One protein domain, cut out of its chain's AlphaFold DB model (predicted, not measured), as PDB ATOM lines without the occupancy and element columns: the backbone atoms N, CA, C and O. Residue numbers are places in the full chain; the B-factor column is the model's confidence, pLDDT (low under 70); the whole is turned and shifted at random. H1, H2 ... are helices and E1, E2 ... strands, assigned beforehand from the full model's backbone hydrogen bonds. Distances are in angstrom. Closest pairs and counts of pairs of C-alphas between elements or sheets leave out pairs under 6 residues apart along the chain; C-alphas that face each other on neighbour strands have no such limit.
ATOM      1  N   TRP A  30      70.220  34.819  83.637       84.25
ATOM      2  CA  TRP A  30      69.414  35.197  82.475       84.25
ATOM      3  C   TRP A  30      68.322  34.182  82.128       84.25
ATOM      4  O   TRP A  30      67.561  34.426  81.195       84.25
ATOM      5  N   ASN A  31      68.225  33.070  82.870       85.31
ATOM      6  CA  ASN A  31      67.312  31.962  82.580       85.31
ATOM      7  C   ASN A  31      67.449  31.478  81.134       85.31
ATOM      8  O   ASN A  31      66.459  31.270  80.421       85.31
ATOM      9  N   ASN A  32      68.704  31.331  80.702       84.56
ATOM     10  CA  ASN A  32      69.016  30.858  79.369       84.56
ATOM     11  C   ASN A  32      68.398  29.474  79.183       84.56
ATOM     12  O   ASN A  32      68.353  28.646  80.088       84.56
ATOM     13  N   ASP A  33      67.876  29.239  77.988       84.44
ATOM     14  CA  ASP A  33      67.211  27.995  77.617       84.44
ATOM     15  C   ASP A  33      65.886  27.666  78.337       84.44
ATOM     16  O   ASP A  33      65.200  26.728  77.919       84.44
ATOM     17  N   LYS A  34      65.447  28.467  79.320       88.00
ATOM     18  CA  LYS A  34      64.139  28.309  79.971       88.00
ATOM     19  C   LYS A  34      63.030  28.992  79.180       88.00
ATOM     20  O   LYS A  34      63.182  30.093  78.657       88.00
ATOM     21  N   SER A  35      61.881  28.332  79.136       89.19
ATOM     22  CA  SER A  35      60.683  28.836  78.467       89.19
ATOM     23  C   SER A  35      59.801  29.610  79.448       89.19
ATOM     24  O   SER A  35      59.476  29.098  80.518       89.19
ATOM     25  N   LEU A  36      59.400  30.827  79.079       91.06
ATOM     26  CA  LEU A  36      58.472  31.665  79.839       91.06
ATOM     27  C   LEU A  36      57.048  31.461  79.315       91.06
ATOM     28  O   LEU A  36      56.802  31.635  78.123       91.06
ATOM     29  N   SER A  37      56.115  31.099  80.196       90.31
ATOM     30  CA  SER A  37      54.695  30.966  79.839       90.31
ATOM     31  C   SER A  37      54.065  32.341  79.621       90.31
ATOM     32  O   SER A  37      54.223  33.224  80.467       90.31
ATOM     33  N   ILE A  38      53.359  32.518  78.505       91.81
ATOM     34  CA  ILE A  38      52.722  33.785  78.134       91.81
ATOM     35  C   ILE A  38      51.335  33.583  77.510       91.81
ATOM     36  O   ILE A  38      51.020  32.517  76.975       91.81
ATOM     37  N   SER A  39      50.543  34.654  77.500       89.38
ATOM     38  CA  SER A  39      49.355  34.789  76.650       89.38
ATOM     39  C   SER A  39      49.599  35.846  75.570       89.38
ATOM     40  O   SER A  39      50.311  36.820  75.813       89.38
ATOM     41  N   VAL A  40      49.029  35.662  74.382       89.56
ATOM     42  CA  VAL A  40      49.167  36.588  73.252       89.56
ATOM     43  C   VAL A  40      47.850  37.316  72.997       89.56
ATOM     44  O   VAL A  40      46.807  36.689  72.825       89.56
ATOM     45  N   GLU A  41      47.911  38.643  72.918       87.69
ATOM     46  CA  GLU A  41      46.818  39.510  72.470       87.69
ATOM     47  C   GLU A  41      47.143  40.161  71.119       87.69
ATOM     48  O   GLU A  41      48.304  40.425  70.802       87.69
ATOM     49  N   GLY A  42      46.104  40.478  70.340       80.31
ATOM     50  CA  GLY A  42      46.223  41.237  69.087       80.31
ATOM     51  C   GLY A  42      46.279  40.398  67.809       80.31
ATOM     52  O   GLY A  42      46.188  40.969  66.729       80.31
ATOM     53  N   ALA A  43      46.342  39.067  67.912       78.62
ATOM     54  CA  ALA A  43      46.254  38.167  66.763       78.62
ATOM     55  C   ALA A  43      44.897  37.435  66.702       78.62
ATOM     56  O   ALA A  43      44.404  36.985  67.738       78.62
ATOM     57  N   PRO A  44      44.293  37.274  65.508       71.56
ATOM     58  CA  PRO A  44      42.975  36.660  65.353       71.56
ATOM     59  C   PRO A  44      42.988  35.134  65.507       71.56
ATOM     60  O   PRO A  44      41.984  34.557  65.916       71.56
ATOM     61  N   SER A  45      44.093  34.450  65.179       81.12
ATOM     62  CA  SER A  45      44.206  32.997  65.360       81.12
ATOM     63  C   SER A  45      45.656  32.498  65.366       81.12
ATOM     64  O   SER A  45      46.574  33.173  64.902       81.12
ATOM     65  N   ARG A  46      45.858  31.255  65.828       81.69
ATOM     66  CA  ARG A  46      47.154  30.559  65.759       81.69
ATOM     67  C   ARG A  46      47.650  30.384  64.320       81.69
ATOM     68  O   ARG A  46      48.850  30.473  64.082       81.69
ATOM     69  N   ALA A  47      46.746  30.099  63.383       81.38
ATOM     70  CA  ALA A  47      47.100  29.932  61.976       81.38
ATOM     71  C   ALA A  47      47.619  31.246  61.378       81.38
ATOM     72  O   ALA A  47      48.567  31.224  60.598       81.38
ATOM     73  N   ASP A  48      47.047  32.375  61.799       82.38
ATOM     74  CA  ASP A  48      47.461  33.698  61.339       82.38
ATOM     75  C   ASP A  48      48.882  34.043  61.808       82.38
ATOM     76  O   ASP A  48      49.730  34.389  60.994       82.38
ATOM     77  N   LEU A  49      49.203  33.789  63.081       83.25
ATOM     78  CA  LEU A  49      50.560  33.985  63.616       83.25
ATOM     79  C   LEU A  49      51.636  33.123  62.941       83.25
ATOM     80  O   LEU A  49      52.797  33.520  62.872       83.25
ATOM     81  N   LEU A  50      51.265  31.934  62.464       83.94
ATOM     82  CA  LEU A  50      52.175  31.017  61.772       83.94
ATOM     83  C   LEU A  50      52.302  31.310  60.269       83.94
ATOM     84  O   LEU A  50      53.149  30.704  59.618       83.94
ATOM     85  N   SER A  51      51.478  32.201  59.708       84.12
ATOM     86  CA  SER A  51      51.447  32.484  58.265       84.12
ATOM     87  C   SER A  51      51.724  33.943  57.902       84.12
ATOM     88  O   SER A  51      52.263  34.193  56.824       84.12
ATOM     89  N   HIS A  52      51.461  34.895  58.800       85.69
ATOM     90  CA  HIS A  52      51.641  36.324  58.558       85.69
ATOM     91  C   HIS A  52      52.398  37.012  59.694       85.69
ATOM     92  O   HIS A  52      52.340  36.615  60.856       85.69
ATOM     93  N   ALA A  53      53.114  38.080  59.341       88.44
ATOM     94  CA  ALA A  53      53.693  38.975  60.329       88.44
ATOM     95  C   ALA A  53      52.599  39.869  60.929       88.44
ATOM     96  O   ALA A  53      51.763  40.400  60.197       88.44
ATOM     97  N   SER A  54      52.611  40.048  62.249       87.12
ATOM     98  CA  SER A  54      51.607  40.855  62.952       87.12
ATOM     99  C   SER A  54      52.179  41.532  64.195       87.12
ATOM    100  O   SER A  54      53.095  41.009  64.838       87.12
ATOM    101  N   ASP A  55      51.630  42.695  64.538       89.81
ATOM    102  CA  ASP A  55      51.917  43.369  65.802       89.81
ATOM    103  C   ASP A  55      51.061  42.743  66.907       89.81
ATOM    104  O   ASP A  55      49.832  42.738  66.838       89.81
ATOM    105  N   ILE A  56      51.717  42.218  67.937       90.94
ATOM    106  CA  ILE A  56      51.072  41.525  69.051       90.94
ATOM    107  C   ILE A  56      51.520  42.083  70.395       90.94
ATOM    108  O   ILE A  56      52.533  42.778  70.511       90.94
ATOM    109  N   ARG A  57      50.774  41.739  71.445       89.88
ATOM    110  CA  ARG A  57      51.176  41.984  72.831       89.88
ATOM    111  C   ARG A  57      51.347  40.669  73.564       89.88
ATOM    112  O   ARG A  57      50.445  39.835  73.583       89.88
ATOM    113  N   LEU A  58      52.504  40.509  74.189       90.06
ATOM    114  CA  LEU A  58      52.808  39.386  75.063       90.06
ATOM    115  C   LEU A  58      52.404  39.765  76.485       90.06
ATOM    116  O   LEU A  58      52.847  40.792  77.003       90.06
ATOM    117  N   ILE A  59      51.575  38.936  77.105       90.50
ATOM    118  CA  ILE A  59      51.101  39.099  78.475       90.50
ATOM    119  C   ILE A  59      51.798  38.080  79.359       90.50
ATOM    120  O   ILE A  59      51.662  36.871  79.163       90.50
ATOM    121  N   ILE A  60      52.518  38.589  80.353       90.75
ATOM    122  CA  ILE A  60      53.246  37.800  81.338       90.75
ATOM    123  C   ILE A  60      52.627  38.075  82.708       90.75
ATOM    124  O   ILE A  60      52.703  39.198  83.216       90.75
ATOM    125  N   THR A  61      52.012  37.058  83.313       90.56
ATOM    126  CA  THR A  61      51.442  37.190  84.661       90.56
ATOM    127  C   THR A  61      52.544  37.163  85.727       90.56
ATOM    128  O   THR A  61      53.611  36.578  85.491       90.56
ATOM    129  N   PRO A  62      52.317  37.756  86.915       88.88
ATOM    130  CA  PRO A  62      53.280  37.704  88.014       88.88
ATOM    131  C   PRO A  62      53.703  36.282  88.400       88.88
ATOM    132  O   PRO A  62      54.879  36.042  88.665       88.88
ATOM    133  N   GLU A  63      52.785  35.315  88.359       89.50
ATOM    134  CA  GLU A  63      53.069  33.911  88.682       89.50
ATOM    135  C   GLU A  63      53.990  33.274  87.638       89.50
ATOM    136  O   GLU A  63      54.965  32.607  87.992       89.50
ATOM    137  N   ALA A  64      53.714  33.513  86.352       88.38
ATOM    138  CA  ALA A  64      54.540  33.015  85.257       88.38
ATOM    139  C   ALA A  64      55.949  33.620  85.307       88.38
ATOM    140  O   ALA A  64      56.942  32.904  85.150       88.38
ATOM    141  N   PHE A  65      56.049  34.921  85.594       89.50
ATOM    142  CA  PHE A  65      57.330  35.607  85.727       89.50
ATOM    143  C   PHE A  65      58.132  35.118  86.935       89.50
ATOM    144  O   PHE A  65      59.333  34.872  86.806       89.50
ATOM    145  N   LYS A  66      57.483  34.922  88.088       89.19
ATOM    146  CA  LYS A  66      58.123  34.401  89.302       89.19
ATOM    147  C   LYS A  66      58.609  32.971  89.115       89.19
ATOM    148  O   LYS A  66      59.733  32.658  89.498       89.19
ATOM    149  N   SER A  67      57.806  32.119  88.477       88.56
ATOM    150  CA  SER A  67      58.198  30.740  88.169       88.56
ATOM    151  C   SER A  67      59.388  30.666  87.210       88.56
ATOM    152  O   SER A  67      60.172  29.724  87.296       88.56
ATOM    153  N   TRP A  68      59.508  31.613  86.280       89.44
ATOM    154  CA  TRP A  68      60.587  31.631  85.294       89.44
ATOM    155  C   TRP A  68      61.862  32.297  85.822       89.44
ATOM    156  O   TRP A  68      62.948  31.761  85.627       89.44
ATOM    157  N   SER A  69      61.739  33.444  86.497       84.75
ATOM    158  CA  SER A  69      62.881  34.279  86.902       84.75
ATOM    159  C   SER A  69      63.304  34.142  88.364       84.75
ATOM    160  O   SER A  69      64.373  34.629  88.731       84.75
ATOM    161  N   GLY A  70      62.457  33.557  89.215       83.81
ATOM    162  CA  GLY A  70      62.625  33.576  90.669       83.81
ATOM    163  C   GLY A  70      62.426  34.956  91.315       83.81
ATOM    164  O   GLY A  70      62.640  35.084  92.518       83.81
ATOM    165  N   LYS A  71      62.036  35.987  90.549       84.88
ATOM    166  CA  LYS A  71      61.830  37.368  91.019       84.88
ATOM    167  C   LYS A  71      60.350  37.738  91.015       84.88
ATOM    168  O   LYS A  71      59.594  37.286  90.158       84.88
ATOM    169  N   ASP A  72      59.952  38.576  91.968       83.50
ATOM    170  CA  ASP A  72      58.582  39.077  92.060       83.50
ATOM    171  C   ASP A  72      58.317  40.194  91.045       83.50
ATOM    172  O   ASP A  72      59.196  40.994  90.718       83.50
ATOM    173  N   LEU A  73      57.076  40.251  90.567       83.75
ATOM    174  CA  LEU A  73      56.579  41.247  89.628       83.75
ATOM    175  C   LEU A  73      55.385  41.957  90.269       83.75
ATOM    176  O   LEU A  73      54.488  41.295  90.789       83.75
ATOM    177  N   SER A  74      55.371  43.291  90.246       80.06
ATOM    178  CA  SER A  74      54.323  44.081  90.902       80.06
ATOM    179  C   SER A  74      52.979  44.058  90.168       80.06
ATOM    180  O   SER A  74      51.944  44.147  90.817       80.06
ATOM    181  N   ASP A  75      52.986  43.958  88.836       85.12
ATOM    182  CA  ASP A  75      51.777  43.898  88.008       85.12
ATOM    183  C   ASP A  75      52.044  43.117  86.709       85.12
ATOM    184  O   ASP A  75      53.192  42.934  86.309       85.12
ATOM    185  N   THR A  76      50.986  42.660  86.042       86.44
ATOM    186  CA  THR A  76      51.038  41.932  84.770       86.44
ATOM    187  C   THR A  76      51.785  42.731  83.709       86.44
ATOM    188  O   THR A  76      51.391  43.840  83.333       86.44
ATOM    189  N   LEU A  77      52.835  42.122  83.172       86.62
ATOM    190  CA  LEU A  77      53.737  42.766  82.236       86.62
ATOM    191  C   LEU A  77      53.228  42.572  80.805       86.62
ATOM    192  O   LEU A  77      52.883  41.461  80.399       86.62
ATOM    193  N   ARG A  78      53.155  43.671  80.052       88.62
ATOM    194  CA  ARG A  78      52.667  43.699  78.669       88.62
ATOM    195  C   ARG A  78      53.786  44.191  77.762       88.62
ATOM    196  O   ARG A  78      54.216  45.330  77.900       88.62
ATOM    197  N   ILE A  79      54.266  43.335  76.861       87.50
ATOM    198  CA  ILE A  79      55.352  43.663  75.925       87.50
ATOM    199  C   ILE A  79      54.794  43.724  74.513       87.50
ATOM    200  O   ILE A  79      54.258  42.734  74.018       87.50
ATOM    201  N   SER A  80      54.956  44.865  73.852       88.88
ATOM    202  CA  SER A  80      54.689  44.992  72.420       88.88
ATOM    203  C   SER A  80      55.761  44.245  71.624       88.88
ATOM    204  O   SER A  80      56.958  44.462  71.830       88.88
ATOM    205  N   ALA A  81      55.339  43.366  70.719       89.62
ATOM    206  CA  ALA A  81      56.230  42.559  69.900       89.62
ATOM    207  C   ALA A  81      55.759  42.527  68.445       89.62
ATOM    208  O   ALA A  81      54.572  42.358  68.170       89.62
ATOM    209  N   LYS A  82      56.705  42.616  67.511       91.06
ATOM    210  CA  LYS A  82      56.465  42.256  66.114       91.06
ATOM    211  C   LYS A  82      56.704  40.765  65.960       91.06
ATOM    212  O   LYS A  82      57.763  40.263  66.335       91.06
ATOM    213  N   SER A  83      55.720  40.065  65.425       91.38
ATOM    214  CA  SER A  83      55.797  38.635  65.164       91.38
ATOM    215  C   SER A  83      56.046  38.367  63.683       91.38
ATOM    216  O   SER A  83      55.557  39.100  62.825       91.38
ATOM    217  N   SER A  84      56.815  37.326  63.379       91.38
ATOM    218  CA  SER A  84      57.009  36.816  62.021       91.38
ATOM    219  C   SER A  84      57.055  35.289  62.049       91.38
ATOM    220  O   SER A  84      57.694  34.731  62.946       91.38
ATOM    221  N   PRO A  85      56.458  34.591  61.070       89.06
ATOM    222  CA  PRO A  85      56.587  33.144  60.946       89.06
ATOM    223  C   PRO A  85      58.053  32.712  60.897       89.06
ATOM    224  O   PRO A  85      58.859  33.292  60.163       89.06
ATOM    225  N   SER A  86      58.401  31.691  61.678       87.50
ATOM    226  CA  SER A  86      59.721  31.069  61.614       87.50
ATOM    227  C   SER A  86      59.810  30.105  60.426       87.50
ATOM    228  O   SER A  86      58.808  29.583  59.935       87.50
ATOM    229  N   LYS A  87      61.034  29.822  59.967       82.00
ATOM    230  CA  LYS A  87      61.290  28.919  58.826       82.00
ATOM    231  C   LYS A  87      60.888  27.464  59.093       82.00
ATOM    232  O   LYS A  87      60.784  26.688  58.149       82.00
ATOM    233  N   ASP A  88      60.694  27.091  60.354       82.12
ATOM    234  CA  ASP A  88      60.278  25.748  60.763       82.12
ATOM    235  C   ASP A  88      58.768  25.487  60.583       82.12
ATOM    236  O   ASP A  88      58.327  24.346  60.718       82.12
ATOM    237  N   GLY A  89      57.974  26.528  60.293       77.00
ATOM    238  CA  GLY A  89      56.517  26.454  60.153       77.00
ATOM    239  C   GLY A  89      55.761  26.104  61.444       77.00
ATOM    240  O   GLY A  89      54.549  25.890  61.407       77.00
ATOM    241  N   ALA A  90      56.452  26.023  62.582       82.19
ATOM    242  CA  ALA A  90      55.904  25.575  63.861       82.19
ATOM    243  C   ALA A  90      56.066  26.612  64.982       82.19
ATOM    244  O   ALA A  90      55.356  26.528  65.989       82.19
ATOM    245  N   SER A  91      56.966  27.579  64.806       88.62
ATOM    246  CA  SER A  91      57.236  28.650  65.756       88.62
ATOM    247  C   SER A  91      57.119  30.036  65.121       88.62
ATOM    248  O   SER A  91      57.023  30.200  63.902       88.62
ATOM    249  N   VAL A  92      57.099  31.051  65.978       90.31
ATOM    250  CA  VAL A  92      56.976  32.455  65.587       90.31
ATOM    251  C   VAL A  92      58.171  33.213  66.148       90.31
ATOM    252  O   VAL A  92      58.415  33.197  67.354       90.31
ATOM    253  N   SER A  93      58.937  33.869  65.282       91.38
ATOM    254  CA  SER A  93      60.010  34.769  65.692       91.38
ATOM    255  C   SER A  93      59.415  36.064  66.233       91.38
ATOM    256  O   SER A  93      58.518  36.649  65.628       91.38
ATOM    257  N   LEU A  94      59.924  36.504  67.378       90.44
ATOM    258  CA  LEU A  94      59.494  37.708  68.070       90.44
ATOM    259  C   LEU A  94      60.611  38.740  68.067       90.44
ATOM    260  O   LEU A  94      61.752  38.430  68.411       90.44
ATOM    261  N   TYR A  95      60.237  39.972  67.748       89.00
ATOM    262  CA  TYR A  95      61.057  41.163  67.880       89.00
ATOM    263  C   TYR A  95      60.387  42.111  68.874       89.00
ATOM    264  O   TYR A  95      59.288  42.604  68.616       89.00
ATOM    265  N   MET A  96      61.014  42.334  70.026       86.62
ATOM    266  CA  MET A  96      60.452  43.126  71.123       86.62
ATOM    267  C   MET A  96      61.307  44.361  71.377       86.62
ATOM    268  O   MET A  96      62.522  44.246  71.487       86.62
ATOM    269  N   ILE A  97      60.666  45.517  71.560       79.19
ATOM    270  CA  ILE A  97      61.314  46.717  72.105       79.19
ATOM    271  C   ILE A  97      60.657  46.995  73.462       79.19
ATOM    272  O   ILE A  97      59.581  47.597  73.511       79.19
ATOM    273  N   PRO A  98      61.233  46.491  74.565       75.12
ATOM    274  CA  PRO A  98      60.671  46.708  75.887       75.12
ATOM    275  C   PRO A  98      60.733  48.187  76.285       75.12
ATOM    276  O   PRO A  98      61.764  48.848  76.164       75.12
ATOM    277  N   GLU A  99      59.625  48.710  76.812       73.94
ATOM    278  CA  GLU A  99      59.591  50.042  77.411       73.94
ATOM    279  C   GLU A  99      60.487  50.103  78.661       73.94
ATOM    280  O   GLU A  99      60.559  49.161  79.454       73.94
ATOM    281  N   LYS A 100      61.152  51.247  78.881       62.44
ATOM    282  CA  LYS A 100      62.068  51.448  80.024       62.44
ATOM    283  C   LYS A 100      61.397  51.275  81.401       62.44
ATOM    284  O   LYS A 100      62.102  51.076  82.384       62.44
ATOM    285  N   SER A 101      60.067  51.354  81.465       59.28
ATOM    286  CA  SER A 101      59.208  51.248  82.656       59.28
ATOM    287  C   SER A 101      58.821  49.814  83.051       59.28
ATOM    288  O   SER A 101      58.092  49.639  84.025       59.28
ATOM    289  N   LEU A 102      59.264  48.795  82.304       74.12
ATOM    290  CA  LEU A 102      58.977  47.385  82.594       74.12
ATOM    291  C   LEU A 102      59.792  46.882  83.810       74.12
ATOM    292  O   LEU A 102      60.136  47.624  84.726       74.12
ATOM    293  N   HIS A 103      60.111  45.589  83.848       82.25
ATOM    294  CA  HIS A 103      60.912  44.990  84.910       82.25
ATOM    295  C   HIS A 103      62.428  45.094  84.614       82.25
ATOM    296  O   HIS A 103      62.838  44.759  83.496       82.25
ATOM    297  N   PRO A 104      63.293  45.421  85.604       81.31
ATOM    298  CA  PRO A 104      64.734  45.627  85.397       81.31
ATOM    299  C   PRO A 104      65.460  44.475  84.695       81.31
ATOM    300  O   PRO A 104      66.381  44.706  83.919       81.31
ATOM    301  N   LEU A 105      65.040  43.227  84.947       83.31
ATOM    302  CA  LEU A 105      65.612  42.050  84.283       83.31
ATOM    303  C   LEU A 105      65.375  42.074  82.766       83.31
ATOM    304  O   LEU A 105      66.322  41.877  82.019       83.31
ATOM    305  N   ILE A 106      64.145  42.344  82.314       82.06
ATOM    306  CA  ILE A 106      63.795  42.326  80.883       82.06
ATOM    307  C   ILE A 106      64.466  43.498  80.166       82.06
ATOM    308  O   ILE A 106      65.052  43.312  79.103       82.06
ATOM    309  N   THR A 107      64.460  44.680  80.785       80.50
ATOM    310  CA  THR A 107      65.166  45.855  80.260       80.50
ATOM    311  C   THR A 107      66.662  45.578  80.105       80.50
ATOM    312  O   THR A 107      67.247  45.908  79.077       80.50
ATOM    313  N   LYS A 108      67.278  44.914  81.093       79.81
ATOM    314  CA  LYS A 108      68.698  44.543  81.047       79.81
ATOM    315  C   LYS A 108      68.986  43.427  80.043       79.81
ATOM    316  O   LYS A 108      70.046  43.428  79.440       79.81
ATOM    317  N   MET A 109      68.070  42.485  79.836       82.88
ATOM    318  CA  MET A 109      68.211  41.463  78.791       82.88
ATOM    319  C   MET A 109      68.212  42.092  77.393       82.88
ATOM    320  O   MET A 109      69.045  41.744  76.560       82.88
ATOM    321  N   ALA A 110      67.324  43.056  77.160       79.62
ATOM    322  CA  ALA A 110      67.203  43.740  75.878       79.62
ATOM    323  C   ALA A 110      68.406  44.650  75.566       79.62
ATOM    324  O   ALA A 110      68.824  44.771  74.418       79.62
ATOM    325  N   SER A 111      69.050  45.229  76.586       73.50
ATOM    326  CA  SER A 111      70.256  46.044  76.382       73.50
ATOM    327  C   SER A 111      71.495  45.252  75.938       73.50
ATOM    328  O   SER A 111      72.512  45.852  75.605       73.50
ATOM    329  N   VAL A 112      71.454  43.914  75.952       71.25
ATOM    330  CA  VAL A 112      72.627  43.059  75.675       71.25
ATOM    331  C   VAL A 112      72.763  42.681  74.203       71.25
ATOM    332  O   VAL A 112      73.882  42.471  73.720       71.25
ATOM    333  N   ASN A 113      71.645  42.511  73.501       62.19
ATOM    334  CA  ASN A 113      71.641  41.895  72.173       62.19
ATOM    335  C   ASN A 113      71.236  42.844  71.043       62.19
ATOM    336  O   ASN A 113      71.526  42.538  69.885       62.19
ATOM    337  N   GLY A 114      70.686  44.017  71.365       55.72
ATOM    338  CA  GLY A 114      70.167  44.935  70.363       55.72
ATOM    339  C   GLY A 114      71.028  46.137  70.025       55.72
ATOM    340  O   GLY A 114      71.626  46.763  70.896       55.72
ATOM    341  N   LYS A 115      70.986  46.544  68.750       56.53
ATOM    342  CA  LYS A 115      71.385  47.906  68.343       56.53
ATOM    343  C   LYS A 115      70.424  48.968  68.899       56.53
ATOM    344  O   LYS A 115      70.838  50.109  69.075       56.53
ATOM    345  N   GLU A 116      69.177  48.587  69.200       63.09
ATOM    346  CA  GLU A 116      68.106  49.472  69.687       63.09
ATOM    347  C   GLU A 116      67.562  49.073  71.078       63.09
ATOM    348  O   GLU A 116      66.460  49.467  71.448       63.09
ATOM    349  N   ASN A 117      68.331  48.318  71.880       72.50
ATOM    350  CA  ASN A 117      67.838  47.645  73.098       72.50
ATOM    351  C   ASN A 117      66.628  46.737  72.811       72.50
ATOM    352  O   ASN A 117      65.630  46.771  73.533       72.50
ATOM    353  N   ASP A 118      66.701  45.972  71.725       80.06
ATOM    354  CA  ASP A 118      65.689  44.993  71.360       80.06
ATOM    355  C   ASP A 118      65.977  43.622  71.990       80.06
ATOM    356  O   ASP A 118      67.082  43.311  72.436       80.06
ATOM    357  N   LEU A 119      64.926  42.813  72.087       85.31
ATOM    358  CA  LEU A 119      64.990  41.450  72.589       85.31
ATOM    359  C   LEU A 119      64.377  40.517  71.554       85.31
ATOM    360  O   LEU A 119      63.233  40.711  71.127       85.31
ATOM    361  N   LEU A 120      65.125  39.486  71.173       87.94
ATOM    362  CA  LEU A 120      64.635  38.459  70.265       87.94
ATOM    363  C   LEU A 120      64.156  37.233  71.040       87.94
ATOM    364  O   LEU A 120      64.708  36.841  72.072       87.94
ATOM    365  N   GLY A 121      63.110  36.602  70.523       90.12
ATOM    366  CA  GLY A 121      62.571  35.381  71.101       90.12
ATOM    367  C   GLY A 121      61.902  34.498  70.067       90.12
ATOM    368  O   GLY A 121      61.605  34.912  68.950       90.12
ATOM    369  N   THR A 122      61.663  33.253  70.452       91.06
ATOM    370  CA  THR A 122      60.876  32.297  69.677       91.06
ATOM    371  C   THR A 122      59.658  31.900  70.494       91.06
ATOM    372  O   THR A 122      59.789  31.369  71.598       91.06
ATOM    373  N   LEU A 123      58.473  32.174  69.959       91.12
ATOM    374  CA  LEU A 123      57.191  31.787  70.528       91.12
ATOM    375  C   LEU A 123      56.766  30.425  69.979       91.12
ATOM    376  O   LEU A 123      56.673  30.226  68.768       91.12
ATOM    377  N   THR A 124      56.452  29.509  70.889       90.50
ATOM    378  CA  THR A 124      55.829  28.219  70.590       90.50
ATOM    379  C   THR A 124      54.422  28.203  71.178       90.50
ATOM    380  O   THR A 124      54.246  28.260  72.392       90.50
ATOM    381  N   LEU A 125      53.404  28.147  70.319       86.31
ATOM    382  CA  LEU A 125      52.000  28.138  70.740       86.31
ATOM    383  C   LEU A 125      51.542  26.724  71.118       86.31
ATOM    384  O   LEU A 125      51.902  25.747  70.455       86.31
ATOM    385  N   ASN A 126      50.707  26.617  72.154       84.94
ATOM    386  CA  ASN A 126      50.110  25.342  72.536       84.94
ATOM    387  C   ASN A 126      49.092  24.883  71.473       84.94
ATOM    388  O   ASN A 126      48.409  25.690  70.843       84.94
ATOM    389  N   LYS A 127      48.995  23.569  71.245       74.62
ATOM    390  CA  LYS A 127      48.128  22.998  70.204       74.62
ATOM    391  C   LYS A 127      46.653  22.895  70.618       74.62
ATOM    392  O   LYS A 127      45.823  22.776  69.724       74.62
ATOM    393  N   ASN A 128      46.343  22.958  71.919       64.00
ATOM    394  CA  ASN A 128      45.065  22.497  72.486       64.00
ATOM    395  C   ASN A 128      44.259  23.560  73.273       64.00
ATOM    396  O   ASN A 128      43.444  23.186  74.114       64.00
ATOM    397  N   SER A 129      44.468  24.864  73.058       56.75
ATOM    398  CA  SER A 129      43.713  25.921  73.755       56.75
ATOM    399  C   SER A 129      43.081  26.923  72.786       56.75
ATOM    400  O   SER A 129      43.759  27.399  71.881       56.75
ATOM    401  N   ASP A 130      41.811  27.283  73.014       59.91
ATOM    402  CA  ASP A 130      41.120  28.376  72.298       59.91
ATOM    403  C   ASP A 130      41.742  29.751  72.605       59.91
ATOM    404  O   ASP A 130      41.668  30.680  71.804       59.91
ATOM    405  N   ALA A 131      42.408  29.876  73.757       67.31
ATOM    406  CA  ALA A 131      43.257  31.014  74.083       67.31
ATOM    407  C   ALA A 131      44.643  30.864  73.428       67.31
ATOM    408  O   ALA A 131      45.228  29.776  73.453       67.31
ATOM    409  N   LEU A 132      45.199  31.964  72.899       83.00
ATOM    410  CA  LEU A 132      46.554  32.036  72.329       83.00
ATOM    411  C   LEU A 132      47.624  31.994  73.433       83.00
ATOM    412  O   LEU A 132      48.342  32.960  73.681       83.00
ATOM    413  N   ILE A 133      47.706  30.858  74.117       87.06
ATOM    414  CA  ILE A 133      48.681  30.590  75.169       87.06
ATOM    415  C   ILE A 133      49.871  29.868  74.545       87.06
ATOM    416  O   ILE A 133      49.728  28.935  73.747       87.06
ATOM    417  N   GLY A 134      51.068  30.292  74.922       89.62
ATOM    418  CA  GLY A 134      52.298  29.704  74.428       89.62
ATOM    419  C   GLY A 134      53.450  29.899  75.388       89.62
ATOM    420  O   GLY A 134      53.301  30.410  76.497       89.62
ATOM    421  N   SER A 135      54.620  29.482  74.937       90.31
ATOM    422  CA  SER A 135      55.866  29.715  75.637       90.31
ATOM    423  C   SER A 135      56.833  30.502  74.767       90.31
ATOM    424  O   SER A 135      57.007  30.214  73.581       90.31
ATOM    425  N   VAL A 136      57.466  31.511  75.357       91.50
ATOM    426  CA  VAL A 136      58.546  32.265  74.723       91.50
ATOM    427  C   VAL A 136      59.868  31.750  75.251       91.50
ATOM    428  O   VAL A 136      60.104  31.713  76.459       91.50
ATOM    429  N   LYS A 137      60.747  31.377  74.328       90.94
ATOM    430  CA  LYS A 137      62.160  31.155  74.601       90.94
ATOM    431  C   LYS A 137      62.925  32.368  74.086       90.94
ATOM    432  O   LYS A 137      62.938  32.610  72.879       90.94
ATOM    433  N   PHE A 138      63.525  33.138  74.986       88.62
ATOM    434  CA  PHE A 138      64.392  34.246  74.588       88.62
ATOM    435  C   PHE A 138      65.673  33.715  73.945       88.62
ATOM    436  O   PHE A 138      66.092  32.580  74.195       88.62
ATOM    437  N   GLU A 139      66.280  34.528  73.087       86.50
ATOM    438  CA  GLU A 139      67.607  34.225  72.568       86.50
ATOM    439  C   GLU A 139      68.627  34.095  73.705       86.50
ATOM    440  O   GLU A 139      68.457  34.632  74.802       86.50
ATOM    441  N   ARG A 140      69.711  33.369  73.439       84.81
ATOM    442  CA  ARG A 140      70.743  33.154  74.447       84.81
ATOM    443  C   ARG A 140      71.473  34.464  74.745       84.81
ATOM    444  O   ARG A 140      72.012  35.103  73.843       84.81
ATOM    445  N   ILE A 141      71.550  34.807  76.024       85.50
ATOM    446  CA  ILE A 141      72.235  35.995  76.533       85.50
ATOM    447  C   ILE A 141      73.547  35.560  77.178       85.50
ATOM    448  O   ILE A 141      73.573  34.721  78.081       85.50
TER     449      ILE A 141
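What this domain is: This is residues 30 to 141 of the 538 residues of the protein "Spore maturation protein" of Ignavibacteriales bacterium (UniProt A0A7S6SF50). A closed barrel of six strands, E1 to E6, makes the core, with short helices outside it: H1 caps one end, H2 packs over E1, and H3 sits near the start of E5. The strands follow the ring in chain order, each antiparallel to its two neighbours, and E6 closes back on E1. The printed part has 112 residues with three named helices and six named strands, in the order E1 H1 E2 H2 E3 E4 H3 E5 E6, and its class is mixed, helices and strands. It is compact, with a radius of gyration of the C-alphas of 13.1 A, and a rounded outline spanning 33 by 31 by 23 A.

How they stand to each other: Start at E1, residues 35 to 41, whose pairing is staggered: residues 39 to 41 pair with E2, residues 54 to 60, and residues 35 to 39 with E6, residues 133 to 138. Look there for N 39 and O 59, 3.0 A apart, and N 36 and O 136, 2.9 A. On the other side of E2 is E3, residues 77 to 85, with N 58 and O 79 at 2.8 A; E3 bends by 56 degrees at residue 80. E3 and E4, residues 92 to 96, form a hairpin, with N 82 and O 95 at 2.8 A. E5, residues 119 to 125, has N 94 and O 121 at 2.8 A to E4, and forms a hairpin with E6, with N 122 and O 137 at 2.8 A. H1, residues 46 to 51, is on the barrel, outside it, at a height of 7.8 A; its closest C-alphas to E3 are those of Leu 50 and Pro 85, 5.0 A apart. H2, residues 62 to 69, is on the barrel, outside it, at a height of 6.6 A, with the C-alphas of Ala 64 and Ser 37 of E1 closest, 5.8 A. H3, residues 104 to 113, is on the barrel too, with the C-alphas of Ala 110 and Leu 119 of E5 closest, 4.6 A. The three helices are apart from one another. Every O i to N i+4 pair is within hydrogen-bond range in H1 and H2, and 4 of 6 in H3.

Where its parts are: Find C-alpha 35 at (60.683, 28.836, 78.467); from there E1 runs 18.5 A to C-alpha 41. E3, the longest strand, covers 23.5 A, ending with C-alpha 85 at (56.587, 33.144, 60.946). E2 and E5 each measure 18.7 A, E6 16.1 A and E4 12.5 A. H3, the longest helix, measures 15.4 A, H2 10.3 A and H1 8.8 A. E6 ends with C-alpha 138 at (64.392, 34.246, 74.588).

The domain as a whole: The C-alphas farthest apart, of Lys 115 and Asn 128, are 36.8 A apart. The printed part has no cut and no long link. Its mean pLDDT is 83.2, with residues 100 to 101, 113 to 116 and 128 to 131 under 70.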